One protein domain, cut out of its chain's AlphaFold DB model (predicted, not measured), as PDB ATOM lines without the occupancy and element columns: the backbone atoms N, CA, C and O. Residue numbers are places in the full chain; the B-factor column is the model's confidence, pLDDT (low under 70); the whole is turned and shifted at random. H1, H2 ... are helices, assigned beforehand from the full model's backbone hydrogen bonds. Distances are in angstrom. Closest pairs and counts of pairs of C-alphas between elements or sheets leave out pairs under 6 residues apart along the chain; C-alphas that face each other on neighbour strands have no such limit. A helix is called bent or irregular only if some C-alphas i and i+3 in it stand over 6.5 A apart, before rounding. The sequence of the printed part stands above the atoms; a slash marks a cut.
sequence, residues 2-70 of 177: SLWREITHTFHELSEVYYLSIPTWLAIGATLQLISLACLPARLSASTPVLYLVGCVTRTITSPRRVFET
ATOM      1  N   SER A   2      -0.967  35.005  10.044       72.94
ATOM      2  CA  SER A   2      -0.015  35.880  10.760       72.94
ATOM      3  C   SER A   2      -0.219  37.371  10.464       72.94
ATOM      4  O   SER A   2      -0.297  38.156  11.398       72.94
ATOM      5  N   LEU A   3      -0.441  37.738   9.195       70.69
ATOM      6  CA  LEU A   3      -0.612  39.132   8.753       70.69
ATOM      7  C   LEU A   3      -1.732  39.878   9.502       70.69
ATOM      8  O   LEU A   3      -1.580  41.025   9.895       70.69
ATOM      9  N   TRP A   4      -2.855  39.201   9.753       66.25
ATOM     10  CA  TRP A   4      -3.980  39.780  10.497       66.25
ATOM     11  C   TRP A   4      -3.633  40.098  11.953       66.25
ATOM     12  O   TRP A   4      -4.150  41.063  12.500       66.25
ATOM     13  N   ARG A   5      -2.768  39.289  12.572       70.19
ATOM     14  CA  ARG A   5      -2.322  39.499  13.952       70.19
ATOM     15  C   ARG A   5      -1.387  40.702  14.047       70.19
ATOM     16  O   ARG A   5      -1.508  41.497  14.969       70.19
ATOM     17  N   GLU A   6      -0.517  40.840  13.057       72.31
ATOM     18  CA  GLU A   6       0.444  41.934  12.950       72.31
ATOM     19  C   GLU A   6      -0.270  43.269  12.720       72.31
ATOM     20  O   GLU A   6      -0.062  44.206  13.480       72.31
ATOM     21  N   ILE A   7      -1.248  43.301  11.806       68.88
ATOM     22  CA  ILE A   7      -2.102  44.478  11.589       68.88
ATOM     23  C   ILE A   7      -2.825  44.878  12.877       68.88
ATOM     24  O   ILE A   7      -2.824  46.053  13.226       68.88
ATOM     25  N   THR A   8      -3.424  43.931  13.610       72.31
ATOM     26  CA  THR A   8      -4.121  44.268  14.862       72.31
ATOM     27  C   THR A   8      -3.184  44.782  15.950       72.31
ATOM     28  O   THR A   8      -3.603  45.620  16.737       72.31
ATOM     29  N   HIS A   9      -1.935  44.313  15.979       67.25
ATOM     30  CA  HIS A   9      -0.940  44.757  16.953       67.25
ATOM     31  C   HIS A   9      -0.474  46.181  16.647       67.25
ATOM     32  O   HIS A   9      -0.533  47.047  17.512       67.25
ATOM     33  N   THR A  10      -0.125  46.456  15.387       70.31
ATOM     34  CA  THR A  10       0.255  47.803  14.938       70.31
ATOM     35  C   THR A  10      -0.888  48.799  15.119       70.31
ATOM     36  O   THR A  10      -0.665  49.952  15.469       70.31
ATOM     37  N   PHE A  11      -2.133  48.365  14.912       66.06
ATOM     38  CA  PHE A  11      -3.304  49.216  15.109       66.06
ATOM     39  C   PHE A  11      -3.549  49.540  16.583       66.06
ATOM     40  O   PHE A  11      -3.923  50.666  16.902       66.06
ATOM     41  N   HIS A  12      -3.320  48.568  17.470       63.81
ATOM     42  CA  HIS A  12      -3.423  48.774  18.909       63.81
ATOM     43  C   HIS A  12      -2.367  49.777  19.386       63.81
ATOM     44  O   HIS A  12      -2.725  50.758  20.030       63.81
ATOM     45  N   GLU A  13      -1.110  49.617  18.964       66.00
ATOM     46  CA  GLU A  13      -0.029  50.561  19.285       66.00
ATOM     47  C   GLU A  13      -0.303  51.971  18.732       66.00
ATOM     48  O   GLU A  13      -0.114  52.967  19.427       66.00
ATOM     49  N   LEU A  14      -0.819  52.085  17.504       63.53
ATOM     50  CA  LEU A  14      -1.188  53.382  16.925       63.53
ATOM     51  C   LEU A  14      -2.351  54.051  17.667       63.53
ATOM     52  O   LEU A  14      -2.348  55.273  17.814       63.53
ATOM     53  N   SER A  15      -3.326  53.269  18.140       62.97
ATOM     54  CA  SER A  15      -4.449  53.779  18.939       62.97
ATOM     55  C   SER A  15      -4.035  54.234  20.339       62.97
ATOM     56  O   SER A  15      -4.692  55.087  20.927       62.97
ATOM     57  N   GLU A  16      -2.937  53.683  20.851       60.19
ATOM     58  CA  GLU A  16      -2.397  53.978  22.175       60.19
ATOM     59  C   GLU A  16      -1.488  55.218  22.147       60.19
ATOM     60  O   GLU A  16      -1.505  56.028  23.070       60.19
ATOM     61  N   VAL A  17      -0.756  55.428  21.044       62.91
ATOM     62  CA  VAL A  17       0.118  56.599  20.845       62.91
ATOM     63  C   VAL A  17      -0.658  57.838  20.385       62.91
ATOM     64  O   VAL A  17      -0.325  58.958  20.777       62.91
ATOM     65  N   TYR A  18      -1.704  57.667  19.570       62.66
ATOM     66  CA  TYR A  18      -2.550  58.768  19.119       62.66
ATOM     67  C   TYR A  18      -3.940  58.642  19.732       62.66
ATOM     68  O   TYR A  18      -4.744  57.815  19.306       62.66
ATOM     69  N   TYR A  19      -4.257  59.540  20.666       60.47
ATOM     70  CA  TYR A  19      -5.613  59.785  21.159       60.47
ATOM     71  C   TYR A  19      -6.498  60.349  20.033       60.47
ATOM     72  O   TYR A  19      -6.911  61.511  20.061       60.47
ATOM     73  N   LEU A  20      -6.778  59.554  18.993       68.31
ATOM     74  CA  LEU A  20      -7.786  59.905  18.005       68.31
ATOM     75  C   LEU A  20      -9.111  59.967  18.748       68.31
ATOM     76  O   LEU A  20      -9.682  58.949  19.142       68.31
ATOM     77  N   SER A  21      -9.590  61.191  18.941       74.25
ATOM     78  CA  SER A  21     -10.894  61.457  19.526       74.25
ATOM     79  C   SER A  21     -11.971  60.620  18.815       74.25
ATOM     80  O   SER A  21     -11.888  60.368  17.609       74.25
ATOM     81  N   ILE A  22     -12.999  60.197  19.548       78.62
ATOM     82  CA  ILE A  22     -14.160  59.464  19.016       78.62
ATOM     83  C   ILE A  22     -14.692  60.040  17.677       78.62
ATOM     84  O   ILE A  22     -14.957  59.248  16.768       78.62
ATOM     85  N   PRO A  23     -14.806  61.374  17.470       80.75
ATOM     86  CA  PRO A  23     -15.282  61.905  16.190       80.75
ATOM     87  C   PRO A  23     -14.348  61.616  15.007       80.75
ATOM     88  O   PRO A  23     -14.826  61.423  13.893       80.75
ATOM     89  N   THR A  24     -13.037  61.516  15.223       81.88
ATOM     90  CA  THR A  24     -12.073  61.151  14.171       81.88
ATOM     91  C   THR A  24     -12.297  59.724  13.671       81.88
ATOM     92  O   THR A  24     -12.301  59.480  12.466       81.88
ATOM     93  N   TRP A  25     -12.565  58.786  14.583       81.50
ATOM     94  CA  TRP A  25     -12.911  57.405  14.233       81.50
ATOM     95  C   TRP A  25     -14.222  57.317  13.456       81.50
ATOM     96  O   TRP A  25     -14.311  56.592  12.465       81.50
ATOM     97  N   LEU A  26     -15.220  58.104  13.863       82.75
ATOM     98  CA  LEU A  26     -16.485  58.213  13.139       82.75
ATOM     99  C   LEU A  26     -16.286  58.785  11.731       82.75
ATOM    100  O   LEU A  26     -16.874  58.269  10.782       82.75
ATOM    101  N   ALA A  27     -15.427  59.794  11.572       85.19
ATOM    102  CA  ALA A  27     -15.108  60.372  10.269       85.19
ATOM    103  C   ALA A  27     -14.406  59.362   9.343       85.19
ATOM    104  O   ALA A  27     -14.761  59.245   8.168       85.19
ATOM    105  N   ILE A  28     -13.458  58.577   9.867       87.31
ATOM    106  CA  ILE A  28     -12.802  57.496   9.115       87.31
ATOM    107  C   ILE A  28     -13.825  56.424   8.705       87.31
ATOM    108  O   ILE A  28     -13.859  56.009   7.548       87.31
ATOM    109  N   GLY A  29     -14.712  56.011   9.614       85.00
ATOM    110  CA  GLY A  29     -15.775  55.054   9.295       85.00
ATOM    111  C   GLY A  29     -16.729  55.566   8.209       85.00
ATOM    112  O   GLY A  29     -17.026  54.850   7.252       85.00
ATOM    113  N   ALA A  30     -17.159  56.826   8.314       86.19
ATOM    114  CA  ALA A  30     -18.062  57.456   7.355       86.19
ATOM    115  C   ALA A  30     -17.426  57.613   5.966       86.19
ATOM    116  O   ALA A  30     -18.062  57.316   4.956       86.19
ATOM    117  N   THR A  31     -16.161  58.034   5.896       89.75
ATOM    118  CA  THR A  31     -15.433  58.149   4.620       89.75
ATOM    119  C   THR A  31     -15.265  56.793   3.942       89.75
ATOM    120  O   THR A  31     -15.523  56.676   2.744       89.75
ATOM    121  N   LEU A  32     -14.939  55.743   4.698       85.50
ATOM    122  CA  LEU A  32     -14.844  54.383   4.166       85.50
ATOM    123  C   LEU A  32     -16.199  53.876   3.640       85.50
ATOM    124  O   LEU A  32     -16.267  53.223   2.597       85.50
ATOM    125  N   GLN A  33     -17.290  54.226   4.325       86.94
ATOM    126  CA  GLN A  33     -18.651  53.904   3.896       86.94
ATOM    127  C   GLN A  33     -19.047  54.649   2.611       86.94
ATOM    128  O   GLN A  33     -19.652  54.048   1.723       86.94
ATOM    129  N   LEU A  34     -18.665  55.921   2.466       87.69
ATOM    130  CA  LEU A  34     -18.891  56.694   1.240       87.69
ATOM    131  C   LEU A  34     -18.103  56.131   0.051       87.69
ATOM    132  O   LEU A  34     -18.657  56.001  -1.039       87.69
ATOM    133  N   ILE A  35     -16.846  55.729   0.264       88.50
ATOM    134  CA  ILE A  35     -16.034  55.062  -0.765       88.50
ATOM    135  C   ILE A  35     -16.677  53.726  -1.167       88.50
ATOM    136  O   ILE A  35     -16.785  53.417  -2.353       88.50
ATOM    137  N   SER A  36     -17.179  52.954  -0.199       84.56
ATOM    138  CA  SER A  36     -17.903  51.708  -0.473       84.56
ATOM    139  C   SER A  36     -19.165  51.940  -1.314       84.56
ATOM    140  O   SER A  36     -19.406  51.192  -2.260       84.56
ATOM    141  N   LEU A  37     -19.943  52.986  -1.015       86.06
ATOM    142  CA  LEU A  37     -21.139  53.362  -1.781       86.06
ATOM    143  C   LEU A  37     -20.807  53.823  -3.205       86.06
ATOM    144  O   LEU A  37     -21.599  53.592  -4.114       86.06
ATOM    145  N   ALA A  38     -19.650  54.459  -3.403       89.06
ATOM    146  CA  ALA A  38     -19.197  54.900  -4.719       89.06
ATOM    147  C   ALA A  38     -18.734  53.733  -5.610       89.06
ATOM    148  O   ALA A  38     -18.889  53.795  -6.828       89.06
ATOM    149  N   CYS A  39     -18.177  52.668  -5.021       88.25
ATOM    150  CA  CYS A  39     -17.598  51.548  -5.768       88.25
ATOM    151  C   CYS A  39     -18.501  50.305  -5.875       88.25
ATOM    152  O   CYS A  39     -18.283  49.488  -6.770       88.25
ATOM    153  N   LEU A  40     -19.485  50.117  -4.983       88.31
ATOM    154  CA  LEU A  40     -20.333  48.918  -4.935       88.31
ATOM    155  C   LEU A  40     -21.829  49.233  -5.122       88.31
ATOM    156  O   LEU A  40     -22.298  50.297  -4.727       88.31
ATOM    157  N   PRO A  41     -22.630  48.275  -5.633       88.06
ATOM    158  CA  PRO A  41     -24.082  48.394  -5.631       88.06
ATOM    159  C   PRO A  41     -24.597  48.631  -4.205       88.06
ATOM    160  O   PRO A  41     -24.203  47.918  -3.277       88.06
ATOM    161  N   ALA A  42     -25.525  49.577  -4.038       81.25
ATOM    162  CA  ALA A  42     -26.009  50.048  -2.732       81.25
ATOM    163  C   ALA A  42     -26.425  48.921  -1.762       81.25
ATOM    164  O   ALA A  42     -26.240  49.030  -0.551       81.25
ATOM    165  N   ARG A  43     -26.929  47.799  -2.295       83.12
ATOM    166  CA  ARG A  43     -27.315  46.615  -1.508       83.12
ATOM    167  C   ARG A  43     -26.120  45.926  -0.836       83.12
ATOM    168  O   ARG A  43     -26.232  45.504   0.309       83.12
ATOM    169  N   LEU A  44     -24.982  45.834  -1.525       82.31
ATOM    170  CA  LEU A  44     -23.764  45.213  -0.991       82.31
ATOM    171  C   LEU A  44     -23.031  46.154  -0.034       82.31
ATOM    172  O   LEU A  44     -22.568  45.714   1.023       82.31
ATOM    173  N   SER A  45     -22.991  47.450  -0.357       85.19
ATOM    174  CA  SER A  45     -22.347  48.449   0.499       85.19
ATOM    175  C   SER A  45     -23.001  48.516   1.883       85.19
ATOM    176  O   SER A  45     -22.300  48.443   2.888       85.19
ATOM    177  N   ALA A  46     -24.338  48.514   1.955       82.06
ATOM    178  CA  ALA A  46     -25.054  48.514   3.232       82.06
ATOM    179  C   ALA A  46     -24.890  47.206   4.030       82.06
ATOM    180  O   ALA A  46     -24.863  47.229   5.259       82.06
ATOM    181  N   SER A  47     -24.746  46.060   3.354       83.50
ATOM    182  CA  SER A  47     -24.607  44.762   4.032       83.50
ATOM    183  C   SER A  47     -23.272  44.597   4.767       83.50
ATOM    184  O   SER A  47     -23.215  43.927   5.796       83.50
ATOM    185  N   THR A  48     -22.209  45.247   4.283       80.00
ATOM    186  CA  THR A  48     -20.842  45.107   4.808       80.00
ATOM    187  C   THR A  48     -20.695  45.591   6.264       80.00
ATOM    188  O   THR A  48     -20.272  44.789   7.102       80.00
ATOM    189  N   PRO A  49     -21.068  46.837   6.632       82.44
ATOM    190  CA  PRO A  49     -20.970  47.296   8.019       82.44
ATOM    191  C   PRO A  49     -21.934  46.545   8.942       82.44
ATOM    192  O   PRO A  49     -21.592  46.273  10.090       82.44
ATOM    193  N   VAL A  50     -23.108  46.142   8.444       85.44
ATOM    194  CA  VAL A  50     -24.086  45.370   9.226       85.44
ATOM    195  C   VAL A  50     -23.537  43.987   9.576       85.44
ATOM    196  O   VAL A  50     -23.569  43.596  10.741       85.44
ATOM    197  N   LEU A  51     -22.976  43.260   8.606       88.06
ATOM    198  CA  LEU A  51     -22.346  41.959   8.850       88.06
ATOM    199  C   LEU A  51     -21.152  42.077   9.801       88.06
ATOM    200  O   LEU A  51     -20.988  41.230  10.679       88.06
ATOM    201  N   TYR A  52     -20.352  43.139   9.671       87.50
ATOM    202  CA  TYR A  52     -19.248  43.408  10.588       87.50
ATOM    203  C   TYR A  52     -19.739  43.635  12.024       87.50
ATOM    204  O   TYR A  52     -19.232  43.002  12.948       87.50
ATOM    205  N   LEU A  53     -20.776  44.459  12.219       86.38
ATOM    206  CA  LEU A  53     -21.367  44.703  13.539       86.38
ATOM    207  C   LEU A  53     -21.946  43.428  14.155       86.38
ATOM    208  O   LEU A  53     -21.689  43.143  15.323       86.38
ATOM    209  N   VAL A  54     -22.666  42.619  13.372       91.06
ATOM    210  CA  VAL A  54     -23.167  41.311  13.825       91.06
ATOM    211  C   VAL A  54     -22.004  40.389  14.216       91.06
ATOM    212  O   VAL A  54     -22.065  39.715  15.247       91.06
ATOM    213  N   GLY A  55     -20.907  40.394  13.456       89.81
ATOM    214  CA  GLY A  55     -19.673  39.677  13.784       89.81
ATOM    215  C   GLY A  55     -19.044  40.136  15.103       89.81
ATOM    216  O   GLY A  55     -18.681  39.311  15.941       89.81
ATOM    217  N   CYS A  56     -18.970  41.446  15.337       83.81
ATOM    218  CA  CYS A  56     -18.478  42.003  16.595       83.81
ATOM    219  C   CYS A  56     -19.377  41.611  17.773       83.81
ATOM    220  O   CYS A  56     -18.874  41.116  18.776       83.81
ATOM    221  N   VAL A  57     -20.699  41.739  17.638       87.62
ATOM    222  CA  VAL A  57     -21.661  41.372  18.691       87.62
ATOM    223  C   VAL A  57     -21.573  39.883  19.021       87.62
ATOM    224  O   VAL A  57     -21.454  39.509  20.186       87.62
ATOM    225  N   THR A  58     -21.568  39.016  18.009       88.12
ATOM    226  CA  THR A  58     -21.432  37.565  18.213       88.12
ATOM    227  C   THR A  58     -20.096  37.207  18.860       88.12
ATOM    228  O   THR A  58     -20.061  36.376  19.771       88.12
ATOM    229  N   ARG A  59     -18.998  37.867  18.476       83.56
ATOM    230  CA  ARG A  59     -17.687  37.693  19.115       83.56
ATOM    231  C   ARG A  59     -17.704  38.143  20.575       83.56
ATOM    232  O   ARG A  59     -17.215  37.409  21.426       83.56
ATOM    233  N   THR A  60     -18.326  39.276  20.890       79.12
ATOM    234  CA  THR A  60     -18.462  39.769  22.268       79.12
ATOM    235  C   THR A  60     -19.343  38.864  23.122       79.12
ATOM    236  O   THR A  60     -19.026  38.643  24.280       79.12
ATOM    237  N   ILE A  61     -20.407  38.277  22.567       81.00
ATOM    238  CA  ILE A  61     -21.276  37.336  23.295       81.00
ATOM    239  C   ILE A  61     -20.565  35.995  23.540       81.00
ATOM    240  O   ILE A  61     -20.757  35.354  24.574       81.00
ATOM    241  N   THR A  62     -19.744  35.547  22.591       80.56
ATOM    242  CA  THR A  62     -19.069  34.240  22.667       80.56
ATOM    243  C   THR A  62     -17.740  34.281  23.423       80.56
ATOM    244  O   THR A  62     -17.363  33.277  24.023       80.56
ATOM    245  N   SER A  63     -17.051  35.425  23.456       72.12
ATOM    246  CA  SER A  63     -15.786  35.621  24.177       72.12
ATOM    247  C   SER A  63     -15.858  35.321  25.688       72.12
ATOM    248  O   SER A  63     -15.054  34.511  26.160       72.12
ATOM    249  N   PRO A  64     -16.830  35.845  26.466       60.25
ATOM    250  CA  PRO A  64     -16.900  35.578  27.900       60.25
ATOM    251  C   PRO A  64     -17.160  34.099  28.194       60.25
ATOM    252  O   PRO A  64     -16.634  33.573  29.171       60.25
ATOM    253  N   ARG A  65     -17.883  33.379  27.321       58.19
ATOM    254  CA  ARG A  65     -18.140  31.942  27.515       58.19
ATOM    255  C   ARG A  65     -16.851  31.118  27.598       58.19
ATOM    256  O   ARG A  65     -16.801  30.177  28.379       58.19
ATOM    257  N   ARG A  66     -15.794  31.505  26.875       53.12
ATOM    258  CA  ARG A  66     -14.500  30.799  26.918       53.12
ATOM    259  C   ARG A  66     -13.703  31.059  28.194       53.12
ATOM    260  O   ARG A  66     -12.997  30.166  28.647       53.12
ATOM    261  N   VAL A  67     -13.829  32.248  28.784       51.47
ATOM    262  CA  VAL A  67     -13.138  32.605  30.038       51.47
ATOM    263  C   VAL A  67     -13.708  31.810  31.218       51.47
ATOM    264  O   VAL A  67     -12.964  31.357  32.085       51.47
ATOM    265  N   PHE A  68     -15.017  31.549  31.217       48.53
ATOM    266  CA  PHE A  68     -15.650  30.743  32.263       48.53
ATOM    267  C   PHE A  68     -15.464  29.224  32.080       48.53
ATOM    268  O   PHE A  68     -15.547  28.486  33.062       48.53
ATOM    269  N   GLU A  69     -15.182  28.721  30.873       52.38
ATOM    270  CA  GLU A  69     -15.003  27.276  30.638       52.38
ATOM    271  C   GLU A  69     -13.697  26.712  31.217       52.38
ATOM    272  O   GLU A  69     -13.671  25.567  31.674       52.38
ATOM    273  N   THR A  70     -12.617  27.496  31.238       49.22
ATOM    274  CA  THR A  70     -11.307  27.039  31.735       49.22
ATOM    275  C   THR A  70     -11.162  27.191  33.249       49.22
ATOM    276  O   THR A  70     -10.549  26.337  33.884       49.22
TER     277      THR A  70
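AT A GLANCE: This is residues 2 to 70 of the 177 residues of an uncharacterized protein of Ophiobolus disseminans (UniProt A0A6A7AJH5). Three helices are strung end to end in an open zigzag: the long, nearly straight H3 makes the longest axis, H2 meets its beginning at a corner to form a V, and H1 folds back from the other end of H2 as a separate arm. The mouth of the V is open: H2 and H3 touch near the corner, with residues 33 to 37 of H2 and residues 45 to 46 of H3 alone, and the greater part of H3, residues 50 to 70, sticks out free, as does H1. The printed part has 69 residues with three named helices, in the order H1, H2, H3 along the chain, and no named strand; the class is all helix. The whole is loose, with a radius of gyration of the C-alphas of 15.6 A, and the C-alphas span 46 by 31 by 26 A along their three main axes.

HOW THE PARTS SIT: The longest helix is H3, residues 42 to 70, and it touches H2, residues 22 to 39. They have 4 pairs of C-alphas within 8 A, and the closest C-alphas of the two are those of Leu 37 and Ser 45, 5.5 A apart. H2 touches H3 with residues 33 to 37 alone, and H3 touches H2 with residues 45 to 46 alone. Their lines stand at a steep tilt of 48 degrees, and the two helices run opposite ways. Centre to centre they are 19.6 A apart. H1, residues 3 to 17, touches no helix. It is apart from H3, and it is apart from H2 too, although H2 follows it in the chain: in each case no C-alpha of the one helix is within 8 A of the other. In the backbones of H1 and H2 each O of residue i is within hydrogen-bond range of the N of residue i+4 wherever both lie inside the helix; in H3 this holds for 18 of 25 such pairs. H3 is irregular, but only just: C-alphas 61 and 64 are 6.6 A apart, and its line is a rough one.

IN THESE COORDINATES: H3 has 29 residues, Ala 42 to Thr 70, and measures 44.0 A from first to last C-alpha. It begins with C-alpha 42 at (-26.009, 50.048, -2.732) and ends with C-alpha 70 at (-11.307, 27.039, 31.735). H2 has 18 residues, Ile 22 to Cys 39, and measures 26.2 A; its first C-alpha is at (-14.160, 59.464, 19.016). From there to C-alpha 39 the z values fall from 19.016 to -5.768, while along H3 they rise from -2.732 at C-alpha 42 to 31.735 at C-alpha 70. H1 has 15 residues, Leu 3 to Val 17, and measures 21.3 A, with C-alpha 3 at (-0.612, 39.132, 8.753).

THE WHOLE: The two C-alphas farthest apart in the domain are those of Ala 38 and Thr 70, at 46.6 A. The C-alphas of Ser 2 and Thr 70, the first and last printed, are 25.4 A apart. The printed part has no cut. The link from H1 to H2, 4 residues, is tight, and so is the link from H2 to H3, 2 residues. Residues 2 to 28 stand free, of which 3 to 17 belong to H1 and 22 to 28 to H2; residues 38 to 43 and residues 50 to 70 stand free as well. The mean pLDDT of the printed part is 76.4. It is under 70 in 20 residues, namely 4, 7, 9, 11 to 20 and 64 to 70. By helix, the mean is 67 in H1, 85 in H2 and 76 in H3.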